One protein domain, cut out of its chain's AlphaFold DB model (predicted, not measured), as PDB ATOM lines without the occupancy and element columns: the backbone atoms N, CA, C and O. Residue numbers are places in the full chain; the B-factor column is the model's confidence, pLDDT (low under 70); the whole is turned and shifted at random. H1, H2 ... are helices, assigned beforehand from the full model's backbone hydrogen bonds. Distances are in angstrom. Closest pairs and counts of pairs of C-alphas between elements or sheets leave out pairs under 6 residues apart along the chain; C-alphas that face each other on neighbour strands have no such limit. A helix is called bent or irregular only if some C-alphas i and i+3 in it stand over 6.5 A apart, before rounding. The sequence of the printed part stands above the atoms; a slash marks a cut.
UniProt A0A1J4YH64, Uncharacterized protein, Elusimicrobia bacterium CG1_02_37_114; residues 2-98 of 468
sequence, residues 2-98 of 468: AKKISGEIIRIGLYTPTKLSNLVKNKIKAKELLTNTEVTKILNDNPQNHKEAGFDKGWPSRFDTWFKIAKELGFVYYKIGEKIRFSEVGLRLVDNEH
ATOM      1  N   ALA A   2       7.359  45.090  21.627       90.75
ATOM      2  CA  ALA A   2       7.591  44.255  20.430       90.75
ATOM      3  C   ALA A   2       7.432  42.734  20.651       90.75
ATOM      4  O   ALA A   2       6.729  42.077  19.886       90.75
ATOM      5  N   LYS A   3       8.003  42.174  21.734       92.31
ATOM      6  CA  LYS A   3       7.828  40.750  22.096       92.31
ATOM      7  C   LYS A   3       6.358  40.383  22.361       92.31
ATOM      8  O   LYS A   3       5.935  39.301  21.983       92.31
ATOM      9  N   LYS A   4       5.571  41.294  22.952       94.06
ATOM     10  CA  LYS A   4       4.130  41.097  23.194       94.06
ATOM     11  C   LYS A   4       3.356  41.049  21.875       94.06
ATOM     12  O   LYS A   4       2.632  40.092  21.655       94.06
ATOM     13  N   ILE A   5       3.583  42.012  20.977       93.88
ATOM     14  CA  ILE A   5       2.965  42.015  19.637       93.88
ATOM     15  C   ILE A   5       3.345  40.743  18.870       93.88
ATOM     16  O   ILE A   5       2.488  40.095  18.285       93.88
ATOM     17  N   SER A   6       4.616  40.338  18.937       93.00
ATOM     18  CA  SER A   6       5.090  39.086  18.333       93.00
ATOM     19  C   SER A   6       4.352  37.862  18.873       93.00
ATOM     20  O   SER A   6       3.987  36.979  18.102       93.00
ATOM     21  N   GLY A   7       4.110  37.823  20.186       95.25
ATOM     22  CA  GLY A   7       3.308  36.786  20.823       95.25
ATOM     23  C   GLY A   7       1.873  36.745  20.303       95.25
ATOM     24  O   GLY A   7       1.379  35.662  20.016       95.25
ATOM     25  N   GLU A   8       1.237  37.900  20.106       95.56
ATOM     26  CA  GLU A   8      -0.126  37.961  19.564       95.56
ATOM     27  C   GLU A   8      -0.200  37.495  18.107       95.56
ATOM     28  O   GLU A   8      -1.078  36.710  17.775       95.56
ATOM     29  N   ILE A   9       0.767  37.862  17.257       93.31
ATOM     30  CA  ILE A   9       0.835  37.374  15.865       93.31
ATOM     31  C   ILE A   9       0.966  35.840  15.823       93.31
ATOM     32  O   ILE A   9       0.350  35.183  14.984       93.31
ATOM     33  N   ILE A  10       1.746  35.257  16.740       93.56
ATOM     34  CA  ILE A  10       1.871  33.797  16.881       93.56
ATOM     35  C   ILE A  10       0.568  33.187  17.403       93.56
ATOM     36  O   ILE A  10       0.145  32.143  16.912       93.56
ATOM     37  N   ARG A  11      -0.079  33.838  18.377       94.75
ATOM     38  CA  ARG A  11      -1.314  33.362  19.009       94.75
ATOM     39  C   ARG A  11      -2.417  33.085  18.002       94.75
ATOM     40  O   ARG A  11      -3.102  32.074  18.118       94.75
ATOM     41  N   ILE A  12      -2.573  34.003  17.054       89.81
ATOM     42  CA  ILE A  12      -3.607  33.948  16.017       89.81
ATOM     43  C   ILE A  12      -3.143  33.196  14.762       89.81
ATOM     44  O   ILE A  12      -3.870  33.133  13.778       89.81
ATOM     45  N   GLY A  13      -1.925  32.641  14.766       87.12
ATOM     46  CA  GLY A  13      -1.393  31.841  13.662       87.12
ATOM     47  C   GLY A  13      -0.924  32.634  12.436       87.12
ATOM     48  O   GLY A  13      -0.555  32.016  11.439       87.12
ATOM     49  N   LEU A  14      -0.869  33.973  12.491       88.06
ATOM     50  CA  LEU A  14      -0.354  34.806  11.388       88.06
ATOM     51  C   LEU A  14       1.145  34.590  11.143       88.06
ATOM     52  O   LEU A  14       1.624  34.708  10.016       88.06
ATOM     53  N   TYR A  15       1.898  34.261  12.193       90.06
ATOM     54  CA  TYR A  15       3.296  33.858  12.090       90.06
ATOM     55  C   TYR A  15       3.488  32.503  12.756       90.06
ATOM     56  O   TYR A  15       3.130  32.313  13.916       90.06
ATOM     57  N   THR A  16       4.109  31.575  12.031       90.25
ATOM     58  CA  THR A  16       4.399  30.222  12.517       90.25
ATOM     59  C   THR A  16       5.916  30.060  12.679       90.25
ATOM     60  O   THR A  16       6.625  29.927  11.679       90.25
ATOM     61  N   PRO A  17       6.449  30.102  13.916       90.25
ATOM     62  CA  PRO A  17       7.856  29.817  14.193       90.25
ATOM     63  C   PRO A  17       8.244  28.377  13.832       90.25
ATOM     64  O   PRO A  17       7.391  27.511  13.652       90.25
ATOM     65  N   THR A  18       9.544  28.095  13.746       90.50
ATOM     66  CA  THR A  18      10.041  26.789  13.286       90.50
ATOM     67  C   THR A  18       9.916  25.692  14.342       90.50
ATOM     68  O   THR A  18       9.511  24.572  14.020       90.50
ATOM     69  N   LYS A  19      10.238  25.983  15.609       92.94
ATOM     70  CA  LYS A  19      10.165  25.005  16.706       92.94
ATOM     71  C   LYS A  19       8.791  25.051  17.365       92.94
ATOM     72  O   LYS A  19       8.511  25.962  18.141       92.94
ATOM     73  N   LEU A  20       7.947  24.066  17.052       93.94
ATOM     74  CA  LEU A  20       6.579  23.926  17.568       93.94
ATOM     75  C   LEU A  20       6.270  22.460  17.896       93.94
ATOM     76  O   LEU A  20       6.670  21.563  17.149       93.94
ATOM     77  N   SER A  21       5.504  22.223  18.965       93.38
ATOM     78  CA  SER A  21       4.958  20.897  19.279       93.38
ATOM     79  C   SER A  21       3.872  20.489  18.275       93.38
ATOM     80  O   SER A  21       3.245  21.339  17.639       93.38
ATOM     81  N   ASN A  22       3.609  19.185  18.148       92.88
ATOM     82  CA  ASN A  22       2.553  18.686  17.256       92.88
ATOM     83  C   ASN A  22       1.164  19.207  17.650       92.88
ATOM     84  O   ASN A  22       0.384  19.569  16.775       92.88
ATOM     85  N   LEU A  23       0.893  19.333  18.952       93.00
ATOM     86  CA  LEU A  23      -0.355  19.902  19.462       93.00
ATOM     87  C   LEU A  23      -0.557  21.343  18.974       93.00
ATOM     88  O   LEU A  23      -1.607  21.663  18.425       93.00
ATOM     89  N   VAL A  24       0.470  22.192  19.082       93.25
ATOM     90  CA  VAL A  24       0.403  23.585  18.606       93.25
ATOM     91  C   VAL A  24       0.246  23.648  17.087       93.25
ATOM     92  O   VAL A  24      -0.558  24.429  16.586       93.25
ATOM     93  N   LYS A  25       0.972  22.807  16.337       91.19
ATOM     94  CA  LYS A  25       0.825  22.735  14.873       91.19
ATOM     95  C   LYS A  25      -0.609  22.385  14.468       91.19
ATOM     96  O   LYS A  25      -1.118  22.965  13.514       91.19
ATOM     97  N   ASN A  26      -1.248  21.461  15.184       89.00
ATOM     98  CA  ASN A  26      -2.629  21.069  14.918       89.00
ATOM     99  C   ASN A  26      -3.607  22.204  15.236       89.00
ATOM    100  O   ASN A  26      -4.447  22.504  14.394       89.00
ATOM    101  N   LYS A  27      -3.432  22.906  16.363       89.31
ATOM    102  CA  LYS A  27      -4.236  24.094  16.697       89.31
ATOM    103  C   LYS A  27      -4.134  25.195  15.642       89.31
ATOM    104  O   LYS A  27      -5.154  25.686  15.175       89.31
ATOM    105  N   ILE A  28      -2.917  25.530  15.200       86.69
ATOM    106  CA  ILE A  28      -2.705  26.533  14.142       86.69
ATOM    107  C   ILE A  28      -3.404  26.104  12.843       86.69
ATOM    108  O   ILE A  28      -4.085  26.912  12.216       86.69
ATOM    109  N   LYS A  29      -3.291  24.826  12.449       82.12
ATOM    110  CA  LYS A  29      -3.997  24.290  11.269       82.12
ATOM    111  C   LYS A  29      -5.520  24.362  11.411       82.12
ATOM    112  O   LYS A  29      -6.191  24.645  10.423       82.12
ATOM    113  N   ALA A  30      -6.034  24.133  12.617       79.62
ATOM    114  CA  ALA A  30      -7.448  24.235  12.964       79.62
ATOM    115  C   ALA A  30      -7.926  25.685  13.196       79.62
ATOM    116  O   ALA A  30      -9.095  25.894  13.503       79.62
ATOM    117  N   LYS A  31      -7.044  26.688  13.035       79.00
ATOM    118  CA  LYS A  31      -7.311  28.110  13.326       79.00
ATOM    119  C   LYS A  31      -7.791  28.349  14.770       79.00
ATOM    120  O   LYS A  31      -8.552  29.276  15.039       79.00
ATOM    121  N   GLU A  32      -7.335  27.526  15.710       84.38
ATOM    122  CA  GLU A  32      -7.606  27.688  17.137       84.38
ATOM    123  C   GLU A  32      -6.616  28.667  17.779       84.38
ATOM    124  O   GLU A  32      -5.417  28.650  17.485       84.38
ATOM    125  N   LEU A  33      -7.105  29.497  18.704       89.50
ATOM    126  CA  LEU A  33      -6.262  30.428  19.450       89.50
ATOM    127  C   LEU A  33      -5.328  29.685  20.409       89.50
ATOM    128  O   LEU A  33      -5.750  28.823  21.182       89.50
ATOM    129  N   LEU A  34      -4.059  30.088  20.416       93.81
ATOM    130  CA  LEU A  34      -3.096  29.583  21.389       93.81
ATOM    131  C   LEU A  34      -3.287  30.249  22.762       93.81
ATOM    132  O   LEU A  34      -3.577  31.442  22.896       93.81
ATOM    133  N   THR A  35      -3.066  29.478  23.816       96.00
ATOM    134  CA  THR A  35      -3.076  29.960  25.199       96.00
ATOM    135  C   THR A  35      -1.834  30.804  25.506       96.00
ATOM    136  O   THR A  35      -0.810  30.728  24.823       96.00
ATOM    137  N   ASN A  36      -1.886  31.604  26.576       95.88
ATOM    138  CA  ASN A  36      -0.734  32.396  27.037       95.88
ATOM    139  C   ASN A  36       0.501  31.531  27.323       95.88
ATOM    140  O   ASN A  36       1.624  31.922  26.992       95.88
ATOM    141  N   THR A  37       0.290  30.351  27.906       96.50
ATOM    142  CA  THR A  37       1.353  29.392  28.221       96.50
ATOM    143  C   THR A  37       2.007  28.856  26.950       96.50
ATOM    144  O   THR A  37       3.234  28.841  26.852       96.50
ATOM    145  N   GLU A  38       1.206  28.491  25.942       96.50
ATOM    146  CA  GLU A  38       1.711  28.032  24.643       96.50
ATOM    147  C   GLU A  38       2.531  29.126  23.949       96.50
ATOM    148  O   GLU A  38       3.677  28.883  23.576       96.50
ATOM    149  N   VAL A  39       2.001  30.348  23.846       96.88
ATOM    150  CA  VAL A  39       2.706  31.482  23.221       96.88
ATOM    151  C   VAL A  39       4.026  31.784  23.937       96.88
ATOM    152  O   VAL A  39       5.056  31.961  23.287       96.88
ATOM    153  N   THR A  40       4.026  31.806  25.273       96.00
ATOM    154  CA  THR A  40       5.235  32.077  26.070       96.00
ATOM    155  C   THR A  40       6.311  31.025  25.824       96.00
ATOM    156  O   THR A  40       7.469  31.378  25.587       96.00
ATOM    157  N   LYS A  41       5.926  29.742  25.810       96.00
ATOM    158  CA  LYS A  41       6.837  28.640  25.494       96.00
ATOM    159  C   LYS A  41       7.424  28.790  24.090       96.00
ATOM    160  O   LYS A  41       8.640  28.774  23.935       96.00
ATOM    161  N   ILE A  42       6.584  29.051  23.088       96.00
ATOM    162  CA  ILE A  42       7.020  29.230  21.695       96.00
ATOM    163  C   ILE A  42       8.024  30.382  21.563       96.00
ATOM    164  O   ILE A  42       9.043  30.233  20.887       96.00
ATOM    165  N   LEU A  43       7.765  31.526  22.207       95.06
ATOM    166  CA  LEU A  43       8.664  32.683  22.174       95.06
ATOM    167  C   LEU A  43      10.033  32.390  22.807       95.06
ATOM    168  O   LEU A  43      11.031  32.963  22.366       95.06
ATOM    169  N   ASN A  44      10.081  31.541  23.837       94.38
ATOM    170  CA  ASN A  44      11.323  31.150  24.506       94.38
ATOM    171  C   ASN A  44      12.087  30.083  23.708       94.38
ATOM    172  O   ASN A  44      13.302  30.194  23.565       94.38
ATOM    173  N   ASP A  45      11.379  29.118  23.118       95.31
ATOM    174  CA  ASP A  45      11.970  28.047  22.305       95.31
ATOM    175  C   ASP A  45      12.514  28.565  20.958       95.31
ATOM    176  O   ASP A  45      13.395  27.946  20.353       95.31
ATOM    177  N   ASN A  46      12.018  29.720  20.490       93.94
ATOM    178  CA  ASN A  46      12.396  30.363  19.228       93.94
ATOM    179  C   ASN A  46      13.054  31.746  19.444       93.94
ATOM    180  O   ASN A  46      12.517  32.762  18.974       93.94
ATOM    181  N   PRO A  47      14.216  31.829  20.121       92.19
ATOM    182  CA  PRO A  47      14.898  33.099  20.329       92.19
ATOM    183  C   PRO A  47      15.320  33.717  18.989       92.19
ATOM    184  O   PRO A  47      15.741  33.027  18.061       92.19
ATOM    185  N   GLN A  48      15.207  35.040  18.884       92.25
ATOM    186  CA  GLN A  48      15.551  35.779  17.669       92.25
ATOM    187  C   GLN A  48      16.978  36.329  17.768       92.25
ATOM    188  O   GLN A  48      17.341  36.926  18.779       92.25
ATOM    189  N   ASN A  49      17.773  36.178  16.704       89.56
ATOM    190  CA  ASN A  49      19.177  36.618  16.663       89.56
ATOM    191  C   ASN A  49      19.436  37.757  15.652       89.56
ATOM    192  O   ASN A  49      20.583  38.084  15.363       89.56
ATOM    193  N   HIS A  50      18.385  38.342  15.071       87.62
ATOM    194  CA  HIS A  50      18.496  39.385  14.042       87.62
ATOM    195  C   HIS A  50      18.688  40.777  14.657       87.62
ATOM    196  O   HIS A  50      18.206  41.036  15.764       87.62
ATOM    197  N   LYS A  51      19.378  41.666  13.935       94.12
ATOM    198  CA  LYS A  51      19.624  43.061  14.317       94.12
ATOM    199  C   LYS A  51      19.341  43.975  13.123       94.12
ATOM    200  O   LYS A  51      20.140  44.037  12.196       94.12
ATOM    201  N   GLU A  52      18.218  44.675  13.170       91.94
ATOM    202  CA  GLU A  52      17.870  45.733  12.220       91.94
ATOM    203  C   GLU A  52      18.442  47.074  12.696       91.94
ATOM    204  O   GLU A  52      18.611  47.323  13.896       91.94
ATOM    205  N   ALA A  53      18.751  47.960  11.752       87.62
ATOM    206  CA  ALA A  53      19.219  49.303  12.077       87.62
ATOM    207  C   ALA A  53      18.137  50.071  12.858       87.62
ATOM    208  O   ALA A  53      16.984  50.118  12.443       87.62
ATOM    209  N   GLY A  54      18.503  50.669  13.995       88.88
ATOM    210  CA  GLY A  54      17.566  51.412  14.849       88.88
ATOM    211  C   GLY A  54      16.689  50.559  15.780       88.88
ATOM    212  O   GLY A  54      15.912  51.132  16.539       88.88
ATOM    213  N   PHE A  55      16.830  49.227  15.777       92.88
ATOM    214  CA  PHE A  55      16.085  48.315  16.658       92.88
ATOM    215  C   PHE A  55      17.021  47.443  17.480       92.88
ATOM    216  O   PHE A  55      18.070  47.030  16.997       92.88
ATOM    217  N   ASP A  56      16.650  47.108  18.714       93.75
ATOM    218  CA  ASP A  56      17.424  46.167  19.527       93.75
ATOM    219  C   ASP A  56      17.439  44.763  18.924       93.75
ATOM    220  O   ASP A  56      16.514  44.338  18.219       93.75
ATOM    221  N   LYS A  57      18.523  44.033  19.203       94.88
ATOM    222  CA  LYS A  57      18.707  42.666  18.722       94.88
ATOM    223  C   LYS A  57      17.581  41.769  19.256       94.88
ATOM    224  O   LYS A  57      17.186  41.874  20.413       94.88
ATOM    225  N   GLY A  58      17.078  40.874  18.412       93.94
ATOM    226  CA  GLY A  58      16.035  39.917  18.770       93.94
ATOM    227  C   GLY A  58      14.632  40.365  18.369       93.94
ATOM    228  O   GLY A  58      14.413  40.778  17.231       93.94
ATOM    229  N   TRP A  59      13.654  40.234  19.272       92.50
ATOM    230  CA  TRP A  59      12.239  40.498  18.967       92.50
ATOM    231  C   TRP A  59      11.938  41.919  18.456       92.50
ATOM    232  O   TRP A  59      11.094  42.032  17.570       92.50
ATOM    233  N   PRO A  60      12.598  42.998  18.925       93.69
ATOM    234  CA  PRO A  60      12.403  44.333  18.349       93.69
ATOM    235  C   PRO A  60      12.819  44.421  16.877       93.69
ATOM    236  O   PRO A  60      12.076  44.963  16.067       93.69
ATOM    237  N   SER A  61      13.952  43.819  16.508       94.75
ATOM    238  CA  SER A  61      14.371  43.724  15.103       94.75
ATOM    239  C   SER A  61      13.434  42.842  14.278       94.75
ATOM    240  O   SER A  61      13.106  43.178  13.147       94.75
ATOM    241  N   ARG A  62      12.946  41.731  14.850       92.38
ATOM    242  CA  ARG A  62      11.984  40.853  14.168       92.38
ATOM    243  C   ARG A  62      10.648  41.550  13.900       92.38
ATOM    244  O   ARG A  62      10.070  41.351  12.837       92.38
ATOM    245  N   PHE A  63      10.196  42.376  14.842       93.75
ATOM    246  CA  PHE A  63       9.032  43.238  14.664       93.75
ATOM    247  C   PHE A  63       9.220  44.178  13.465       93.75
ATOM    248  O   PHE A  63       8.327  44.248  12.623       93.75
ATOM    249  N   ASP A  64      10.382  44.832  13.338       94.19
ATOM    250  CA  ASP A  64      10.659  45.668  12.162       94.19
ATOM    251  C   ASP A  64      10.599  44.843  10.872       94.19
ATOM    252  O   ASP A  64       9.892  45.227   9.951       94.19
ATOM    253  N   THR A  65      11.212  43.654  10.820       91.81
ATOM    254  CA  THR A  65      11.154  42.788   9.627       91.81
ATOM    255  C   THR A  65       9.723  42.534   9.128       91.81
ATOM    256  O   THR A  65       9.505  42.473   7.920       91.81
ATOM    257  N   TRP A  66       8.748  42.385  10.029       92.06
ATOM    258  CA  TRP A  66       7.352  42.144   9.651       92.06
ATOM    259  C   TRP A  66       6.622  43.400   9.177       92.06
ATOM    260  O   TRP A  66       5.868  43.337   8.210       92.06
ATOM    261  N   PHE A  67       6.840  44.539   9.839       93.50
ATOM    262  CA  PHE A  67       6.044  45.750   9.614       93.50
ATOM    263  C   PHE A  67       6.744  46.819   8.768       93.50
ATOM    264  O   PHE A  67       6.117  47.815   8.402       93.50
ATOM    265  N   LYS A  68       8.010  46.607   8.386       94.50
ATOM    266  CA  LYS A  68       8.810  47.578   7.628       94.50
ATOM    267  C   LYS A  68       8.167  47.968   6.310       94.50
ATOM    268  O   LYS A  68       8.178  49.141   5.969       94.50
ATOM    269  N   ILE A  69       7.547  47.025   5.598       94.38
ATOM    270  CA  ILE A  69       6.846  47.356   4.352       94.38
ATOM    271  C   ILE A  69       5.628  48.254   4.602       94.38
ATOM    272  O   ILE A  69       5.451  49.236   3.893       94.38
ATOM    273  N   ALA A  70       4.840  48.000   5.651       96.12
ATOM    274  CA  ALA A  70       3.719  48.866   6.022       96.12
ATOM    275  C   ALA A  70       4.200  50.268   6.441       96.12
ATOM    276  O   ALA A  70       3.532  51.267   6.165       96.12
ATOM    277  N   LYS A  71       5.391  50.349   7.052       95.69
ATOM    278  CA  LYS A  71       6.067  51.613   7.361       95.69
ATOM    279  C   LYS A  71       6.521  52.353   6.103       95.69
ATOM    280  O   LYS A  71       6.254  53.544   5.957       95.69
ATOM    281  N   GLU A  72       7.146  51.641   5.169       95.69
ATOM    282  CA  GLU A  72       7.591  52.175   3.880       95.69
ATOM    283  C   GLU A  72       6.434  52.668   2.997       95.69
ATOM    284  O   GLU A  72       6.595  53.667   2.296       95.69
ATOM    285  N   LEU A  73       5.279  51.999   3.054       97.38
ATOM    286  CA  LEU A  73       4.062  52.357   2.319       97.38
ATOM    287  C   LEU A  73       3.230  53.455   3.006       97.38
ATOM    288  O   LEU A  73       2.225  53.898   2.460       97.38
ATOM    289  N   GLY A  74       3.660  53.941   4.176       97.19
ATOM    290  CA  GLY A  74       2.999  55.041   4.880       97.19
ATOM    291  C   GLY A  74       1.727  54.655   5.629       97.19
ATOM    292  O   GLY A  74       0.958  55.545   5.984       97.19
ATOM    293  N   PHE A  75       1.492  53.368   5.895       98.00
ATOM    294  CA  PHE A  75       0.321  52.898   6.648       98.00
ATOM    295  C   PHE A  75       0.507  53.056   8.160       98.00
ATOM    296  O   PHE A  75      -0.419  53.421   8.882       98.00
ATOM    297  N   VAL A  76       1.726  52.824   8.645       97.44
ATOM    298  CA  VAL A  76       2.059  52.900  10.069       97.44
ATOM    299  C   VAL A  76       3.422  53.547  10.266       97.44
ATOM    300  O   VAL A  76       4.331  53.363   9.468       97.44
ATOM    301  N   TYR A  77       3.597  54.293  11.346       97.19
ATOM    302  CA  TYR A  77       4.890  54.793  11.780       97.19
ATOM    303  C   TYR A  77       5.209  54.272  13.170       97.19
ATOM    304  O   TYR A  77       4.388  54.342  14.086       97.19
ATOM    305  N   TYR A  78       6.432  53.784  13.335       95.38
ATOM    306  CA  TYR A  78       6.957  53.350  14.618       95.38
ATOM    307  C   TYR A  78       8.463  53.607  14.698       95.38
ATOM    308  O   TYR A  78       9.195  53.515  13.705       95.38
ATOM    309  N   LYS A  79       8.920  53.909  15.912       92.94
ATOM    310  CA  LYS A  79      10.322  54.107  16.272       92.94
ATOM    311  C   LYS A  79      10.504  53.744  17.747       92.94
ATOM    312  O   LYS A  79       9.573  53.892  18.537       92.94
ATOM    313  N   ILE A  80      11.672  53.216  18.112       90.62
ATOM    314  CA  ILE A  80      11.965  52.846  19.503       90.62
ATOM    315  C   ILE A  80      11.798  54.068  20.414       90.62
ATOM    316  O   ILE A  80      12.286  55.150  20.097       90.62
ATOM    317  N   GLY A  81      11.087  53.881  21.527       90.69
ATOM    318  CA  GLY A  81      10.774  54.941  22.491       90.69
ATOM    319  C   GLY A  81       9.590  55.838  22.111       90.69
ATOM    320  O   GLY A  81       9.168  56.646  22.931       90.69
ATOM    321  N   GLU A  82       9.014  55.686  20.915       93.12
ATOM    322  CA  GLU A  82       7.897  56.505  20.433       93.12
ATOM    323  C   GLU A  82       6.590  55.700  20.333       93.12
ATOM    324  O   GLU A  82       6.587  54.469  20.222       93.12
ATOM    325  N   LYS A  83       5.451  56.403  20.356       93.81
ATOM    326  CA  LYS A  83       4.134  55.787  20.134       93.81
ATOM    327  C   LYS A  83       3.995  55.332  18.679       93.81
ATOM    328  O   LYS A  83       4.375  56.051  17.754       93.81
ATOM    329  N   ILE A  84       3.388  54.162  18.484       95.75
ATOM    330  CA  ILE A  84       2.982  53.681  17.159       95.75
ATOM    331  C   ILE A  84       1.819  54.548  16.663       95.75
ATOM    332  O   ILE A  84       0.879  54.801  17.419       95.75
ATOM    333  N   ARG A  85       1.880  55.006  15.410       95.75
ATOM    334  CA  ARG A  85       0.850  55.845  14.778       95.75
ATOM    335  C   ARG A  85       0.394  55.226  13.467       95.75
ATOM    336  O   ARG A  85       1.226  54.969  12.604       95.75
ATOM    337  N   PHE A  86      -0.906  55.042  13.299       97.25
ATOM    338  CA  PHE A  86      -1.496  54.681  12.011       97.25
ATOM    339  C   PHE A  86      -1.847  55.954  11.241       97.25
ATOM    340  O   PHE A  86      -2.279  56.941  11.839       97.25
ATOM    341  N   SER A  87      -1.608  55.959   9.931       97.06
ATOM    342  CA  SER A  87      -2.104  57.027   9.059       97.06
ATOM    343  C   SER A  87      -3.576  56.800   8.719       97.06
ATOM    344  O   SER A  87      -4.085  55.695   8.882       97.06
ATOM    345  N   GLU A  88      -4.248  57.819   8.179       94.56
ATOM    346  CA  GLU A  88      -5.605  57.649   7.638       94.56
ATOM    347  C   GLU A  88      -5.642  56.550   6.561       94.56
ATOM    348  O   GLU A  88      -6.534  55.712   6.567       94.56
ATOM    349  N   VAL A  89      -4.624  56.486   5.692       93.88
ATOM    350  CA  VAL A  89      -4.490  55.423   4.681       93.88
ATOM    351  C   VAL A  89      -4.357  54.044   5.333       93.88
ATOM    352  O   VAL A  89      -4.968  53.086   4.877       93.88
ATOM    353  N   GLY A  90      -3.564  53.934   6.403       95.62
ATOM    354  CA  GLY A  90      -3.395  52.677   7.131       95.62
ATOM    355  C   GLY A  90      -4.652  52.231   7.875       95.62
ATOM    356  O   GLY A  90      -4.893  51.034   7.962       95.62
ATOM    357  N   LEU A  91      -5.456  53.174   8.378       94.75
ATOM    358  CA  LEU A  91      -6.754  52.880   8.989       94.75
ATOM    359  C   LEU A  91      -7.770  52.403   7.945       94.75
ATOM    360  O   LEU A  91      -8.459  51.425   8.195       94.75
ATOM    361  N   ARG A  92      -7.797  53.024   6.758       90.62
ATOM    362  CA  ARG A  92      -8.626  52.567   5.631       90.62
ATOM    363  C   ARG A  92      -8.266  51.157   5.164       90.62
ATOM    364  O   ARG A  92      -9.152  50.385   4.848       90.62
ATOM    365  N   LEU A  93      -6.979  50.803   5.143       92.38
ATOM    366  CA  LEU A  93      -6.531  49.467   4.726       92.38
ATOM    367  C   LEU A  93      -7.080  48.335   5.613       92.38
ATOM    368  O   LEU A  93      -7.215  47.214   5.143       92.38
ATOM    369  N   VAL A  94      -7.328  48.605   6.897       89.88
ATOM    370  CA  VAL A  94      -7.821  47.600   7.858       89.88
ATOM    371  C   VAL A  94      -9.332  47.686   8.080       89.88
ATOM    372  O   VAL A  94      -9.850  47.040   8.990       89.88
ATOM    373  N   ASP A  95     -10.018  48.502   7.283       86.12
ATOM    374  CA  ASP A  95     -11.470  48.605   7.277       86.12
ATOM    375  C   ASP A  95     -12.052  47.428   6.484       86.12
ATOM    376  O   ASP A  95     -11.814  47.292   5.285       86.12
ATOM    377  N   ASN A  96     -12.792  46.558   7.173       73.81
ATOM    378  CA  ASN A  96     -13.412  45.383   6.563       73.81
ATOM    379  C   ASN A  96     -14.807  45.678   5.987       73.81
ATOM    380  O   ASN A  96     -15.362  44.814   5.316       73.81
ATOM    381  N   GLU A  97     -15.387  46.849   6.264       75.88
ATOM    382  CA  GLU A  97     -16.705  47.247   5.748       75.88
ATOM    383  C   GLU A  97     -16.598  47.830   4.330       75.88
ATOM    384  O   GLU A  97     -17.546  47.761   3.552       75.88
ATOM    385  N   HIS A  98     -15.419  48.350   3.976       79.88
ATOM    386  CA  HIS A  98     -15.141  49.015   2.702       79.88
ATOM    387  C   HIS A  98     -14.002  48.301   1.953       79.88
ATOM    388  O   HIS A  98     -12.860  48.775   1.957       79.88
TER     389      HIS A  98
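This is residues 2 to 98 of the 468 residues of an uncharacterized protein of Elusimicrobia bacterium CG1_02_37_114 (UniProt A0A1J4YH64). The domain is a flat, open arc of short helices with few contacts between them, H2 toward one end and H5 toward the other. H4, the longest helix, meets H1 near the middle of the arc at about a right angle, and H3 packs on H1 and crosses it steeply. Between H4 and H5 the chain folds back on itself in a small loop, residues 73 to 87, where residues 76 to 77 pair briefly with residues 85 to 86. The printed part has 97 residues, with five named helices in the order H1 to H5 and no named strand; the class is all helix, though under half of the residues, 48, are in named elements. The whole is only just compact, close to loose, with a radius of gyration of the C-alphas of 14.9 A, and it spans 40 by 37 by 18 A.

H4 is residues 59 to 72, 19.6 A from first to last C-alpha, and begins at C-alpha 59 at (12.239, 40.498, 18.967). It is irregular: C-alphas 66 and 69 are 7.4 A apart. H1 is residues 2 to 11, 14.1 A long, with C-alpha 2 at (7.591, 44.255, 20.430). H3 is residues 36 to 45, 14.2 A long. H2 is residues 22 to 29, and H5 is residues 88 to 93, with C-alpha 93 at (-6.531, 49.467, 4.726).

H4 touches H1 with residues 59 to 63 alone; the closest C-alphas, those of Pro 60 and Ala 2, are 5.2 A apart. Their lines are about perpendicular, at 83 degrees. H1 also touches H3, closest at the C-alphas of Gly 7 and Val 39, 5.9 A apart. These two run opposite ways at a steep tilt of 66 degrees. H2 is close to H3 but not clearly touching, with the closest C-alphas, those of Val 24 and Glu 38, 7.6 A apart. H5 touches no helix; it is only just apart from H4, at 8.1 A. H2 and H4 are apart, and so are H3 and H4. In H1, H2, H3 and H5 every O i to N i+4 pair is within hydrogen-bond range; in H4, 8 of 10 are.

The two C-alphas farthest apart, those of Asn 22 and Glu 88, are 41.0 A apart. The printed part has no cut. The links H3 to H4 and H4 to H5 are long, with 13 and 15 residues. The mean pLDDT of the printed part is 92.2, and no printed residue is under 70.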